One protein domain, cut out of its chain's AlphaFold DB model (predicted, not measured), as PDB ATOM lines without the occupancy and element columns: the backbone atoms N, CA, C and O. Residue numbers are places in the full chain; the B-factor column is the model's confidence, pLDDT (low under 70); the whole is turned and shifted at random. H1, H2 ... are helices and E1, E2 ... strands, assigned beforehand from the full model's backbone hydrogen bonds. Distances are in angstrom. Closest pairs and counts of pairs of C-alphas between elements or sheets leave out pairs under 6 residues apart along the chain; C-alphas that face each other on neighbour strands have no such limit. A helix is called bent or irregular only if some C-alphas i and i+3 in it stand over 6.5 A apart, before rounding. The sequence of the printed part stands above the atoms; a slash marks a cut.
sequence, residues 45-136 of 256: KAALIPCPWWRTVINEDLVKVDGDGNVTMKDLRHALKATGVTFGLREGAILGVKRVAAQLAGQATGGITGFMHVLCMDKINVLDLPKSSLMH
ATOM      1  N   LYS A  45      20.677  -0.771  -2.188       92.75
ATOM      2  CA  LYS A  45      19.660  -1.090  -1.175       92.75
ATOM      3  C   LYS A  45      18.243  -0.778  -1.652       92.75
ATOM      4  O   LYS A  45      17.297  -1.280  -1.048       92.75
ATOM      5  N   ALA A  46      18.071   0.017  -2.711       93.19
ATOM      6  CA  ALA A  46      16.750   0.312  -3.258       93.19
ATOM      7  C   ALA A  46      16.057  -0.960  -3.776       93.19
ATOM      8  O   ALA A  46      14.861  -1.140  -3.541       93.19
ATOM      9  N   ALA A  47      16.836  -1.900  -4.330       94.06
ATOM     10  CA  ALA A  47      16.398  -3.252  -4.682       94.06
ATOM     11  C   ALA A  47      15.751  -4.020  -3.523       94.06
ATOM     12  O   ALA A  47      15.076  -5.013  -3.767       94.06
ATOM     13  N   LEU A  48      15.951  -3.605  -2.267       94.31
ATOM     14  CA  LEU A  48      15.464  -4.299  -1.074       94.31
ATOM     15  C   LEU A  48      14.248  -3.628  -0.434       94.31
ATOM     16  O   LEU A  48      13.724  -4.161   0.537       94.31
ATOM     17  N   ILE A  49      13.764  -2.491  -0.950       94.12
ATOM     18  CA  ILE A  49      12.576  -1.822  -0.396       94.12
ATOM     19  C   ILE A  49      11.397  -2.818  -0.409       94.12
ATOM     20  O   ILE A  49      11.008  -3.277  -1.480       94.12
ATOM     21  N   PRO A  50      10.802  -3.180   0.739       92.94
ATOM     22  CA  PRO A  50       9.932  -4.359   0.829       92.94
ATOM     23  C   PRO A  50       8.471  -4.063   0.461       92.94
ATOM     24  O   PRO A  50       7.643  -4.963   0.369       92.94
ATOM     25  N   CYS A  51       8.133  -2.787   0.272       93.50
ATOM     26  CA  CYS A  51       6.770  -2.330   0.059       93.50
ATOM     27  C   CYS A  51       6.577  -1.895  -1.401       93.50
ATOM     28  O   CYS A  51       7.250  -0.951  -1.834       93.50
ATOM     29  N   PRO A  52       5.628  -2.494  -2.142       95.50
ATOM     30  CA  PRO A  52       5.408  -2.144  -3.544       95.50
ATOM     31  C   PRO A  52       4.929  -0.697  -3.713       95.50
ATOM     32  O   PRO A  52       5.290  -0.038  -4.684       95.50
ATOM     33  N   TRP A  53       4.186  -0.156  -2.734       95.00
ATOM     34  CA  TRP A  53       3.779   1.252  -2.756       95.00
ATOM     35  C   TRP A  53       4.987   2.181  -2.777       95.00
ATOM     36  O   TRP A  53       5.040   3.056  -3.634       95.00
ATOM     37  N   TRP A  54       5.966   1.963  -1.888       95.69
ATOM     38  CA  TRP A  54       7.190   2.765  -1.851       95.69
ATOM     39  C   TRP A  54       7.949   2.688  -3.168       95.69
ATOM     40  O   TRP A  54       8.286   3.732  -3.713       95.69
ATOM     41  N   ARG A  55       8.168   1.482  -3.703       96.62
ATOM     42  CA  ARG A  55       8.861   1.331  -4.988       96.62
ATOM     43  C   ARG A  55       8.152   2.088  -6.107       96.62
ATOM     44  O   ARG A  55       8.802   2.839  -6.824       96.62
ATOM     45  N   THR A  56       6.828   1.960  -6.182       97.00
ATOM     46  CA  THR A  56       6.017   2.614  -7.214       97.00
ATOM     47  C   THR A  56       6.091   4.134  -7.119       97.00
ATOM     48  O   THR A  56       6.425   4.803  -8.087       97.00
ATOM     49  N   VAL A  57       5.843   4.714  -5.938       96.31
ATOM     50  CA  VAL A  57       5.829   6.183  -5.805       96.31
ATOM     51  C   VAL A  57       7.207   6.823  -5.967       96.31
ATOM     52  O   VAL A  57       7.277   8.009  -6.273       96.31
ATOM     53  N   ILE A  58       8.289   6.071  -5.741       96.75
ATOM     54  CA  ILE A  58       9.660   6.527  -6.003       96.75
ATOM     55  C   ILE A  58       9.953   6.444  -7.501       96.75
ATOM     56  O   ILE A  58      10.455   7.405  -8.081       96.75
ATOM     57  N   ASN A  59       9.627   5.315  -8.135       96.44
ATOM     58  CA  ASN A  59       9.853   5.119  -9.562       96.44
ATOM     59  C   ASN A  59       9.077   6.138 -10.413       96.44
ATOM     60  O   ASN A  59       9.612   6.667 -11.379       96.44
ATOM     61  N   GLU A  60       7.876   6.507  -9.978       94.38
ATOM     62  CA  GLU A  60       6.980   7.462 -10.645       94.38
ATOM     63  C   GLU A  60       7.196   8.924 -10.194       94.38
ATOM     64  O   GLU A  60       6.354   9.788 -10.435       94.38
ATOM     65  N   ASP A  61       8.283   9.212  -9.462       94.62
ATOM     66  CA  ASP A  61       8.653  10.553  -8.966       94.62
ATOM     67  C   ASP A  61       7.560  11.265  -8.135       94.62
ATOM     68  O   ASP A  61       7.563  12.488  -7.953       94.62
ATOM     69  N   LEU A  62       6.626  10.496  -7.567       94.31
ATOM     70  CA  LEU A  62       5.543  10.999  -6.721       94.31
ATOM     71  C   LEU A  62       6.018  11.317  -5.297       94.31
ATOM     72  O   LEU A  62       5.386  12.095  -4.573       94.31
ATOM     73  N   VAL A  63       7.139  10.722  -4.890       95.50
ATOM     74  CA  VAL A  63       7.864  11.063  -3.671       95.50
ATOM     75  C   VAL A  63       9.327  11.336  -3.999       95.50
ATOM     76  O   VAL A  63       9.948  10.623  -4.777       95.50
ATOM     77  N   LYS A  64       9.889  12.372  -3.376       94.56
ATOM     78  CA  LYS A  64      11.307  12.695  -3.519       94.56
ATOM     79  C   LYS A  64      12.119  11.926  -2.489       94.56
ATOM     80  O   LYS A  64      11.818  12.003  -1.297       94.56
ATOM     81  N   VAL A  65      13.142  11.232  -2.970       95.50
ATOM     82  CA  VAL A  65      14.144  10.539  -2.163       95.50
ATOM     83  C   VAL A  65      15.492  11.197  -2.444       95.50
ATOM     84  O   VAL A  65      15.826  11.414  -3.607       95.50
ATOM     85  N   ASP A  66      16.236  11.571  -1.405       92.00
ATOM     86  CA  ASP A  66      17.615  12.050  -1.579       92.00
ATOM     87  C   ASP A  66      18.607  10.882  -1.766       92.00
ATOM     88  O   ASP A  66      18.239   9.717  -1.620       92.00
ATOM     89  N   GLY A  67      19.873  11.177  -2.089       84.69
ATOM     90  CA  GLY A  67      20.894  10.141  -2.329       84.69
ATOM     91  C   GLY A  67      21.202   9.252  -1.115       84.69
ATOM     92  O   GLY A  67      21.701   8.139  -1.266       84.69
ATOM     93  N   ASP A  68      20.846   9.699   0.092       89.06
ATOM     94  CA  ASP A  68      20.973   8.901   1.312       89.06
ATOM     95  C   ASP A  68      19.747   8.007   1.552       89.06
ATOM     96  O   ASP A  68      19.755   7.185   2.470       89.06
ATOM     97  N   GLY A  69      18.684   8.143   0.755       92.44
ATOM     98  CA  GLY A  69      17.436   7.403   0.915       92.44
ATOM     99  C   GLY A  69      16.396   8.101   1.789       92.44
ATOM    100  O   GLY A  69      15.431   7.456   2.208       92.44
ATOM    101  N   ASN A  70      16.564   9.383   2.125       95.50
ATOM    102  CA  ASN A  70      15.618  10.082   2.987       95.50
ATOM    103  C   ASN A  70      14.422  10.645   2.219       95.50
ATOM    104  O   ASN A  70      14.544  11.190   1.127       95.50
ATOM    105  N   VAL A  71      13.265  10.602   2.875       96.25
ATOM    106  CA  VAL A  71      12.002  11.191   2.430       96.25
ATOM    107  C   VAL A  71      11.479  12.117   3.518       96.25
ATOM    108  O   VAL A  71      11.348  11.713   4.677       96.25
ATOM    109  N   THR A  72      11.123  13.350   3.155       95.38
ATOM    110  CA  THR A  72      10.525  14.289   4.113       95.38
ATOM    111  C   THR A  72       9.085  13.895   4.452       95.38
ATOM    112  O   THR A  72       8.332  13.382   3.623       95.38
ATOM    113  N   MET A  73       8.630  14.208   5.666       92.38
ATOM    114  CA  MET A  73       7.234  14.008   6.074       92.38
ATOM    115  C   MET A  73       6.253  14.812   5.221       92.38
ATOM    116  O   MET A  73       5.081  14.451   5.126       92.38
ATOM    117  N   LYS A  74       6.702  15.921   4.625       93.81
ATOM    118  CA  LYS A  74       5.900  16.716   3.694       93.81
ATOM    119  C   LYS A  74       5.676  15.945   2.394       93.81
ATOM    120  O   LYS A  74       4.524  15.824   1.975       93.81
ATOM    121  N   ASP A  75       6.738  15.391   1.816       95.00
ATOM    122  CA  ASP A  75       6.670  14.633   0.565       95.00
ATOM    123  C   ASP A  75       5.915  13.316   0.755       95.00
ATOM    124  O   ASP A  75       5.007  13.020  -0.015       95.00
ATOM    125  N   LEU A  76       6.157  12.588   1.853       94.69
ATOM    126  CA  LEU A  76       5.380  11.392   2.204       94.69
ATOM    127  C   LEU A  76       3.879  11.703   2.321       94.69
ATOM    128  O   LEU A  76       3.026  11.005   1.772       94.69
ATOM    129  N   ARG A  77       3.529  12.783   3.026       93.19
ATOM    130  CA  ARG A  77       2.129  13.183   3.216       93.19
ATOM    131  C   ARG A  77       1.487  13.641   1.898       93.19
ATOM    132  O   ARG A  77       0.286  13.423   1.708       93.19
ATOM    133  N   HIS A  78       2.266  14.235   0.992       93.06
ATOM    134  CA  HIS A  78       1.843  14.545  -0.372       93.06
ATOM    135  C   HIS A  78       1.589  13.267  -1.181       93.06
ATOM    136  O   HIS A  78       0.480  13.106  -1.684       93.06
ATOM    137  N   ALA A  79       2.547  12.339  -1.224       93.38
ATOM    138  CA  ALA A  79       2.446  11.078  -1.958       93.38
ATOM    139  C   ALA A  79       1.247  10.236  -1.493       93.38
ATOM    140  O   ALA A  79       0.422   9.834  -2.308       93.38
ATOM    141  N   LEU A  80       1.051  10.070  -0.178       91.44
ATOM    142  CA  LEU A  80      -0.112   9.356   0.375       91.44
ATOM    143  C   LEU A  80      -1.445  10.023  -0.007       91.44
ATOM    144  O   LEU A  80      -2.428   9.352  -0.311       91.44
ATOM    145  N   LYS A  81      -1.502  11.362  -0.022       89.75
ATOM    146  CA  LYS A  81      -2.689  12.086  -0.511       89.75
ATOM    147  C   LYS A  81      -2.877  11.879  -2.015       89.75
ATOM    148  O   LYS A  81      -4.011  11.803  -2.495       89.75
ATOM    149  N   ALA A  82      -1.784  11.837  -2.769       89.25
ATOM    150  CA  ALA A  82      -1.802  11.647  -4.206       89.25
ATOM    151  C   ALA A  82      -2.265  10.237  -4.600       89.25
ATOM    152  O   ALA A  82      -2.988  10.122  -5.581       89.25
ATOM    153  N   THR A  83      -2.011   9.225  -3.772       88.50
ATOM    154  CA  THR A  83      -2.550   7.865  -3.938       88.50
ATOM    155  C   THR A  83      -3.926   7.650  -3.291       88.50
ATOM    156  O   THR A  83      -4.416   6.527  -3.213       88.50
ATOM    157  N   GLY A  84      -4.589   8.724  -2.845       84.31
ATOM    158  CA  GLY A  84      -5.978   8.688  -2.372       84.31
ATOM    159  C   GLY A  84      -6.167   8.238  -0.918       84.31
ATOM    160  O   GLY A  84      -7.307   8.055  -0.479       84.31
ATOM    161  N   VAL A  85      -5.085   8.107  -0.141       82.69
ATOM    162  CA  VAL A  85      -5.145   7.730   1.277       82.69
ATOM    163  C   VAL A  85      -5.841   8.821   2.096       82.69
ATOM    164  O   VAL A  85      -5.528  10.011   2.003       82.69
ATOM    165  N   THR A  86      -6.823   8.408   2.902       80.62
ATOM    166  CA  THR A  86      -7.622   9.312   3.740       80.62
ATOM    167  C   THR A  86      -6.777   9.928   4.852       80.62
ATOM    168  O   THR A  86      -5.762   9.363   5.249       80.62
ATOM    169  N   PHE A  87      -7.195  11.081   5.387       80.31
ATOM    170  CA  PHE A  87      -6.440  11.787   6.429       80.31
ATOM    171  C   PHE A  87      -6.075  10.876   7.614       80.31
ATOM    172  O   PHE A  87      -4.904  10.780   7.962       80.31
ATOM    173  N   GLY A  88      -7.047  10.156   8.186       78.00
ATOM    174  CA  GLY A  88      -6.809   9.291   9.347       78.00
ATOM    175  C   GLY A  88      -5.824   8.152   9.063       78.00
ATOM    176  O   GLY A  88      -4.889   7.944   9.833       78.00
ATOM    177  N   LEU A  89      -5.982   7.461   7.929       78.38
ATOM    178  CA  LEU A  89      -5.060   6.393   7.523       78.38
ATOM    179  C   LEU A  89      -3.669   6.935   7.195       78.38
ATOM    180  O   LEU A  89      -2.670   6.316   7.544       78.38
ATOM    181  N   ARG A  90      -3.599   8.112   6.573       86.50
ATOM    182  CA  ARG A  90      -2.347   8.775   6.222       86.50
ATOM    183  C   ARG A  90      -1.549   9.163   7.459       86.50
ATOM    184  O   ARG A  90      -0.369   8.844   7.531       86.50
ATOM    185  N   GLU A  91      -2.168   9.841   8.424       85.06
ATOM    186  CA  GLU A  91      -1.469  10.225   9.655       85.06
ATOM    187  C   GLU A  91      -1.105   8.992  10.499       85.06
ATOM    188  O   GLU A  91      -0.035   8.964  11.102       85.06
ATOM    189  N   GLY A  92      -1.934   7.941  10.471       82.12
ATOM    190  CA  GLY A  92      -1.609   6.644  11.069       82.12
ATOM    191  C   GLY A  92      -0.383   5.980  10.433       82.12
ATOM    192  O   GLY A  92       0.526   5.571  11.152       82.12
ATOM    193  N   ALA A  93      -0.315   5.931   9.099       82.88
ATOM    194  CA  ALA A  93       0.834   5.399   8.366       82.88
ATOM    195  C   ALA A  93       2.106   6.214   8.646       82.88
ATOM    196  O   ALA A  93       3.142   5.645   8.977       82.88
ATOM    197  N   ILE A  94       2.012   7.548   8.609       86.56
ATOM    198  CA  ILE A  94       3.121   8.451   8.944       86.56
ATOM    199  C   ILE A  94       3.619   8.200  10.370       86.56
ATOM    200  O   ILE A  94       4.823   8.072  10.586       86.56
ATOM    201  N   LEU A  95       2.715   8.092  11.347       85.31
ATOM    202  CA  LEU A  95       3.085   7.796  12.730       85.31
ATOM    203  C   LEU A  95       3.748   6.418  12.860       85.31
ATOM    204  O   LEU A  95       4.728   6.282  13.590       85.31
ATOM    205  N   GLY A  96       3.239   5.411  12.146       83.00
ATOM    206  CA  GLY A  96       3.817   4.068  12.099       83.00
ATOM    207  C   GLY A  96       5.257   4.077  11.592       83.00
ATOM    208  O   GLY A  96       6.151   3.584  12.279       83.00
ATOM    209  N   VAL A  97       5.510   4.718  10.447       83.75
ATOM    210  CA  VAL A  97       6.863   4.777   9.871       83.75
ATOM    211  C   VAL A  97       7.807   5.642  10.717       83.75
ATOM    212  O   VAL A  97       8.977   5.301  10.873       83.75
ATOM    213  N   LYS A  98       7.317   6.710  11.358       87.19
ATOM    214  CA  LYS A  98       8.118   7.480  12.328       87.19
ATOM    215  C   LYS A  98       8.537   6.642  13.537       87.19
ATOM    216  O   LYS A  98       9.679   6.732  13.971       87.19
ATOM    217  N   ARG A  99       7.645   5.805  14.083       84.25
ATOM    218  CA  ARG A  99       7.993   4.894  15.191       84.25
ATOM    219  C   ARG A  99       9.075   3.902  14.787       84.25
ATOM    220  O   ARG A  99       9.996   3.672  15.561       84.25
ATOM    221  N   VAL A 100       8.973   3.361  13.576       82.38
ATOM    222  CA  VAL A 100       9.995   2.491  12.992       82.38
ATOM    223  C   VAL A 100      11.333   3.208  12.888       82.38
ATOM    224  O   VAL A 100      12.338   2.688  13.357       82.38
ATOM    225  N   ALA A 101      11.352   4.414  12.322       84.44
ATOM    226  CA  ALA A 101      12.587   5.167  12.158       84.44
ATOM    227  C   ALA A 101      13.229   5.522  13.509       84.44
ATOM    228  O   ALA A 101      14.434   5.356  13.668       84.44
ATOM    229  N   ALA A 102      12.433   5.916  14.509       84.75
ATOM    230  CA  ALA A 102      12.923   6.131  15.870       84.75
ATOM    231  C   ALA A 102      13.509   4.846  16.487       84.75
ATOM    232  O   ALA A 102      14.587   4.881  17.077       84.75
ATOM    233  N   GLN A 103      12.846   3.699  16.305       83.44
ATOM    234  CA  GLN A 103      13.354   2.405  16.770       83.44
ATOM    235  C   GLN A 103      14.695   2.051  16.108       83.44
ATOM    236  O   GLN A 103      15.620   1.621  16.795       83.44
ATOM    237  N   LEU A 104      14.824   2.259  14.795       82.25
ATOM    238  CA  LEU A 104      16.056   1.989  14.045       82.25
ATOM    239  C   LEU A 104      17.201   2.934  14.420       82.25
ATOM    240  O   LEU A 104      18.357   2.525  14.412       82.25
ATOM    241  N   ALA A 105      16.883   4.164  14.826       79.75
ATOM    242  CA  ALA A 105      17.842   5.113  15.382       79.75
ATOM    243  C   ALA A 105      18.244   4.798  16.842       79.75
ATOM    244  O   ALA A 105      18.968   5.580  17.458       79.75
ATOM    245  N   GLY A 106      17.767   3.689  17.423       77.75
ATOM    246  CA  GLY A 106      18.047   3.308  18.812       77.75
ATOM    247  C   GLY A 106      17.353   4.200  19.844       77.75
ATOM    248  O   GLY A 106      17.762   4.248  21.004       77.75
ATOM    249  N   GLN A 107      16.319   4.935  19.437       77.25
ATOM    250  CA  GLN A 107      15.640   5.893  20.295       77.25
ATOM    251  C   GLN A 107      14.482   5.232  21.030       77.25
ATOM    252  O   GLN A 107      13.746   4.405  20.484       77.25
ATOM    253  N   ALA A 108      14.288   5.629  22.286       71.75
ATOM    254  CA  ALA A 108      13.139   5.192  23.057       71.75
ATOM    255  C   ALA A 108      11.850   5.659  22.362       71.75
ATOM    256  O   ALA A 108      11.639   6.851  22.163       71.75
ATOM    257  N   THR A 109      10.972   4.721  22.014       71.50
ATOM    258  CA  THR A 109       9.649   5.008  21.429       71.50
ATOM    259  C   THR A 109       8.534   5.029  22.479       71.50
ATOM    260  O   THR A 109       7.397   5.388  22.171       71.50
ATOM    261  N   GLY A 110       8.853   4.652  23.722       68.88
ATOM    262  CA  GLY A 110       7.940   4.617  24.864       68.88
ATOM    263  C   GLY A 110       7.951   5.900  25.701       68.88
ATOM    264  O   GLY A 110       8.929   6.648  25.729       68.88
ATOM    265  N   GLY A 111       6.850   6.136  26.419       75.81
ATOM    266  CA  GLY A 111       6.678   7.305  27.285       75.81
ATOM    267  C   GLY A 111       6.494   8.626  26.525       75.81
ATOM    268  O   GLY A 111       6.510   8.678  25.296       75.81
ATOM    269  N   ILE A 112       6.304   9.715  27.273       76.88
ATOM    270  CA  ILE A 112       6.029  11.050  26.713       76.88
ATOM    271  C   ILE A 112       7.216  11.549  25.876       76.88
ATOM    272  O   ILE A 112       7.019  12.037  24.768       76.88
ATOM    273  N   THR A 113       8.447  11.372  26.361       76.69
ATOM    274  CA  THR A 113       9.666  11.811  25.664       76.69
ATOM    275  C   THR A 113       9.868  11.081  24.336       76.69
ATOM    276  O   THR A 113      10.136  11.720  23.320       76.69
ATOM    277  N   GLY A 114       9.677   9.758  24.314       77.75
ATOM    278  CA  GLY A 114       9.773   8.970  23.084       77.75
ATOM    279  C   GLY A 114       8.675   9.312  22.081       77.75
ATOM    280  O   GLY A 114       8.933   9.467  20.887       77.75
ATOM    281  N   PHE A 115       7.452   9.529  22.565       77.81
ATOM    282  CA  PHE A 115       6.349   9.989  21.728       77.81
ATOM    283  C   PHE A 115       6.617  11.371  21.114       77.81
ATOM    284  O   PHE A 115       6.423  11.553  19.912       77.81
ATOM    285  N   MET A 116       7.126  12.326  21.900       79.88
ATOM    286  CA  MET A 116       7.506  13.652  21.400       79.88
ATOM    287  C   MET A 116       8.615  13.570  20.353       79.88
ATOM    288  O   MET A 116       8.536  14.259  19.337       79.88
ATOM    289  N   HIS A 117       9.598  12.688  20.547       81.75
ATOM    290  CA  HIS A 117      10.646  12.464  19.559       81.75
ATOM    291  C   HIS A 117      10.064  11.988  18.218       81.75
ATOM    292  O   HIS A 117      10.308  12.600  17.179       81.75
ATOM    293  N   VAL A 118       9.215  10.953  18.242       83.69
ATOM    294  CA  VAL A 118       8.506  10.435  17.056       83.69
ATOM    295  C   VAL A 118       7.704  11.545  16.358       83.69
ATOM    296  O   VAL A 118       7.731  11.669  15.128       83.69
ATOM    297  N   LEU A 119       7.007  12.394  17.120       82.56
ATOM    298  CA  LEU A 119       6.247  13.511  16.556       82.56
ATOM    299  C   LEU A 119       7.140  14.555  15.875       82.56
ATOM    300  O   LEU A 119       6.750  15.052  14.815       82.56
ATOM    301  N   CYS A 120       8.326  14.829  16.419       84.69
ATOM    302  CA  CYS A 120       9.259  15.828  15.894       84.69
ATOM    303  C   CYS A 120      10.075  15.352  14.682       84.69
ATOM    304  O   CYS A 120      10.682  16.185  14.017       84.69
ATOM    305  N   MET A 121      10.070  14.054  14.353       87.56
ATOM    306  CA  MET A 121      10.756  13.558  13.153       87.56
ATOM    307  C   MET A 121      10.200  14.206  11.881       87.56
ATOM    308  O   MET A 121       8.988  14.205  11.638       87.56
ATOM    309  N   ASP A 122      11.088  14.718  11.046       91.00
ATOM    310  CA  ASP A 122      10.783  15.438   9.811       91.00
ATOM    311  C   ASP A 122      11.110  14.628   8.551       91.00
ATOM    312  O   ASP A 122      10.590  14.940   7.478       91.00
ATOM    313  N   LYS A 123      11.882  13.546   8.690       92.50
ATOM    314  CA  LYS A 123      12.232  12.610   7.620       92.50
ATOM    315  C   LYS A 123      12.281  11.157   8.088       92.50
ATOM    316  O   LYS A 123      12.350  10.871   9.283       92.50
ATOM    317  N   ILE A 124      12.230  10.245   7.126       92.62
ATOM    318  CA  ILE A 124      12.467   8.803   7.283       92.62
ATOM    319  C   ILE A 124      13.446   8.346   6.209       92.62
ATOM    320  O   ILE A 124      13.506   8.973   5.157       92.62
ATOM    321  N   ASN A 125      14.152   7.245   6.445       93.06
ATOM    322  CA  ASN A 125      14.983   6.610   5.431       93.06
ATOM    323  C   ASN A 125      14.264   5.378   4.861       93.06
ATOM    324  O   ASN A 125      13.969   4.437   5.600       93.06
ATOM    325  N   VAL A 126      13.943   5.386   3.565       93.06
ATOM    326  CA  VAL A 126      13.210   4.274   2.930       93.06
ATOM    327  C   VAL A 126      14.086   3.036   2.724       93.06
ATOM    328  O   VAL A 126      13.569   1.922   2.691       93.06
ATOM    329  N   LEU A 127      15.410   3.207   2.663       93.25
ATOM    330  CA  LEU A 127      16.377   2.115   2.514       93.25
ATOM    331  C   LEU A 127      16.580   1.329   3.819       93.25
ATOM    332  O   LEU A 127      17.130   0.228   3.800       93.25
ATOM    333  N   ASP A 128      16.125   1.870   4.950       91.56
ATOM    334  CA  ASP A 128      16.163   1.211   6.256       91.56
ATOM    335  C   ASP A 128      14.891   0.404   6.571       91.56
ATOM    336  O   ASP A 128      14.871  -0.363   7.537       91.56
ATOM    337  N   LEU A 129      13.845   0.495   5.738       89.19
ATOM    338  CA  LEU A 129      12.607  -0.278   5.902       89.19
ATOM    339  C   LEU A 129      12.818  -1.801   6.027       89.19
ATOM    340  O   LEU A 129      12.135  -2.393   6.864       89.19
ATOM    341  N   PRO A 130      13.765  -2.452   5.315       89.94
ATOM    342  CA  PRO A 130      14.034  -3.886   5.490       89.94
ATOM    343  C   PRO A 130      14.502  -4.278   6.898       89.94
ATOM    344  O   PRO A 130      14.422  -5.439   7.277       89.94
ATOM    345  N   LYS A 131      15.009  -3.326   7.690       86.81
ATOM    346  CA  LYS A 131      15.439  -3.567   9.077       86.81
ATOM    347  C   LYS A 131      14.306  -3.351  10.080       86.81
ATOM    348  O   LYS A 131      14.487  -3.573  11.274       86.81
ATOM    349  N   SER A 132      13.174  -2.824   9.619       82.88
ATOM    350  CA  SER A 132      12.093  -2.385  10.489       82.88
ATOM    351  C   SER A 132      11.330  -3.539  11.122       82.88
ATOM    352  O   SER A 132      11.242  -4.637  10.582       82.88
ATOM    353  N   SER A 133      10.657  -3.232  12.228       80.88
ATOM    354  CA  SER A 133       9.653  -4.101  12.842       80.88
ATOM    355  C   SER A 133       8.376  -4.271  12.003       80.88
ATOM    356  O   SER A 133       7.489  -5.014  12.418       80.88
ATOM    357  N   LEU A 134       8.263  -3.598  10.846       80.81
ATOM    358  CA  LEU A 134       7.190  -3.847   9.877       80.81
ATOM    359  C   LEU A 134       7.465  -5.086   9.027       80.81
ATOM    360  O   LEU A 134       6.524  -5.625   8.462       80.81
ATOM    361  N   MET A 135       8.714  -5.558   8.955       86.06
ATOM    362  CA  MET A 135       9.004  -6.844   8.331       86.06
ATOM    363  C   MET A 135       8.408  -7.964   9.181       86.06
ATOM    364  O   MET A 135       8.665  -8.047  10.384       86.06
ATOM    365  N   HIS A 136       7.612  -8.831   8.564       86.94
ATOM    366  CA  HIS A 136       6.935  -9.916   9.260       86.94
ATOM    367  C   HIS A 136       6.890 -11.189   8.416       86.94
ATOM    368  O   HIS A 136       6.931 -11.153   7.189       86.94
TER     369      HIS A 136
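This is residues 45 to 136 of the 256 residues of the protein "HEME_HALOPEROXIDASE domain-containing protein" of bacterium SCN 62-11 (UniProt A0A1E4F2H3). A tiny sheet of two short strands, E1 and E2, lies near the middle of a set of crossed helices, with the long helix H3 passing beside E2. H2 folds against one part of H3, while H4 and H1 lie toward opposite ends of the longest axis. The printed part has 92 residues with five named helices and two named strands, in the order H1 E1 H2 H3 H4 E2 H5; the sheet is antiparallel and the class mostly helix. It is compact, with a radius of gyration of the C-alphas of 12.8 A and spans of 38 by 29 by 25 A.

E1 is residues 70 to 72, from C-alpha 70 at (15.618, 10.082, 2.987), and E2 is residues 123 to 125. H3, residues 87 to 104, is 25.7 A long. H2 is residues 73 to 82, 13.9 A, and H4 residues 111 to 120, 14.5 A. H1, residues 52 to 59, begins at C-alpha 52 (5.408, -2.144, -3.544). H5, residues 126 to 131, is irregular, with C-alphas 127 and 130 7.1 A apart.

E1 and E2 are antiparallel at 154 degrees, with N 71 and O 124 at 2.8 A. The closest C-alphas of H3 and E2, Ala 101 and Ile 124, are 6.1 A apart. H3, the hub, touches H2 with residues 87 to 94 alone, closest C-alphas Leu 80 and Arg 90 at 6.3 A; this helical hairpin has a steep tilt of 39 degrees, opposite ways. With residues 95 to 102 alone H3 touches H4, C-alphas Lys 98 and Val 118 being closest at 5.6 A, only just about perpendicular at 70.5 degrees. H3 and H5 only just touch, with 3 pairs of C-alphas within 8 A, the closest Leu 104 and Lys 131 at 7.5 A. H1 is close but not clearly touching H2, closest C-alphas Val 57 and Ala 79 at 7.1 A. In H1, H2, H3 and H4 every O i to N i+4 pair is within hydrogen-bond range; H5 has 0 of 2, and 2 of 3 O i to N i+3 pairs.

The C-alphas of Glu 60 and Gly 111, the two farthest apart, are 37.9 A apart. The printed part has no cut and no long link. Mean pLDDT of the printed part is 87.6; residue 110 is under 70.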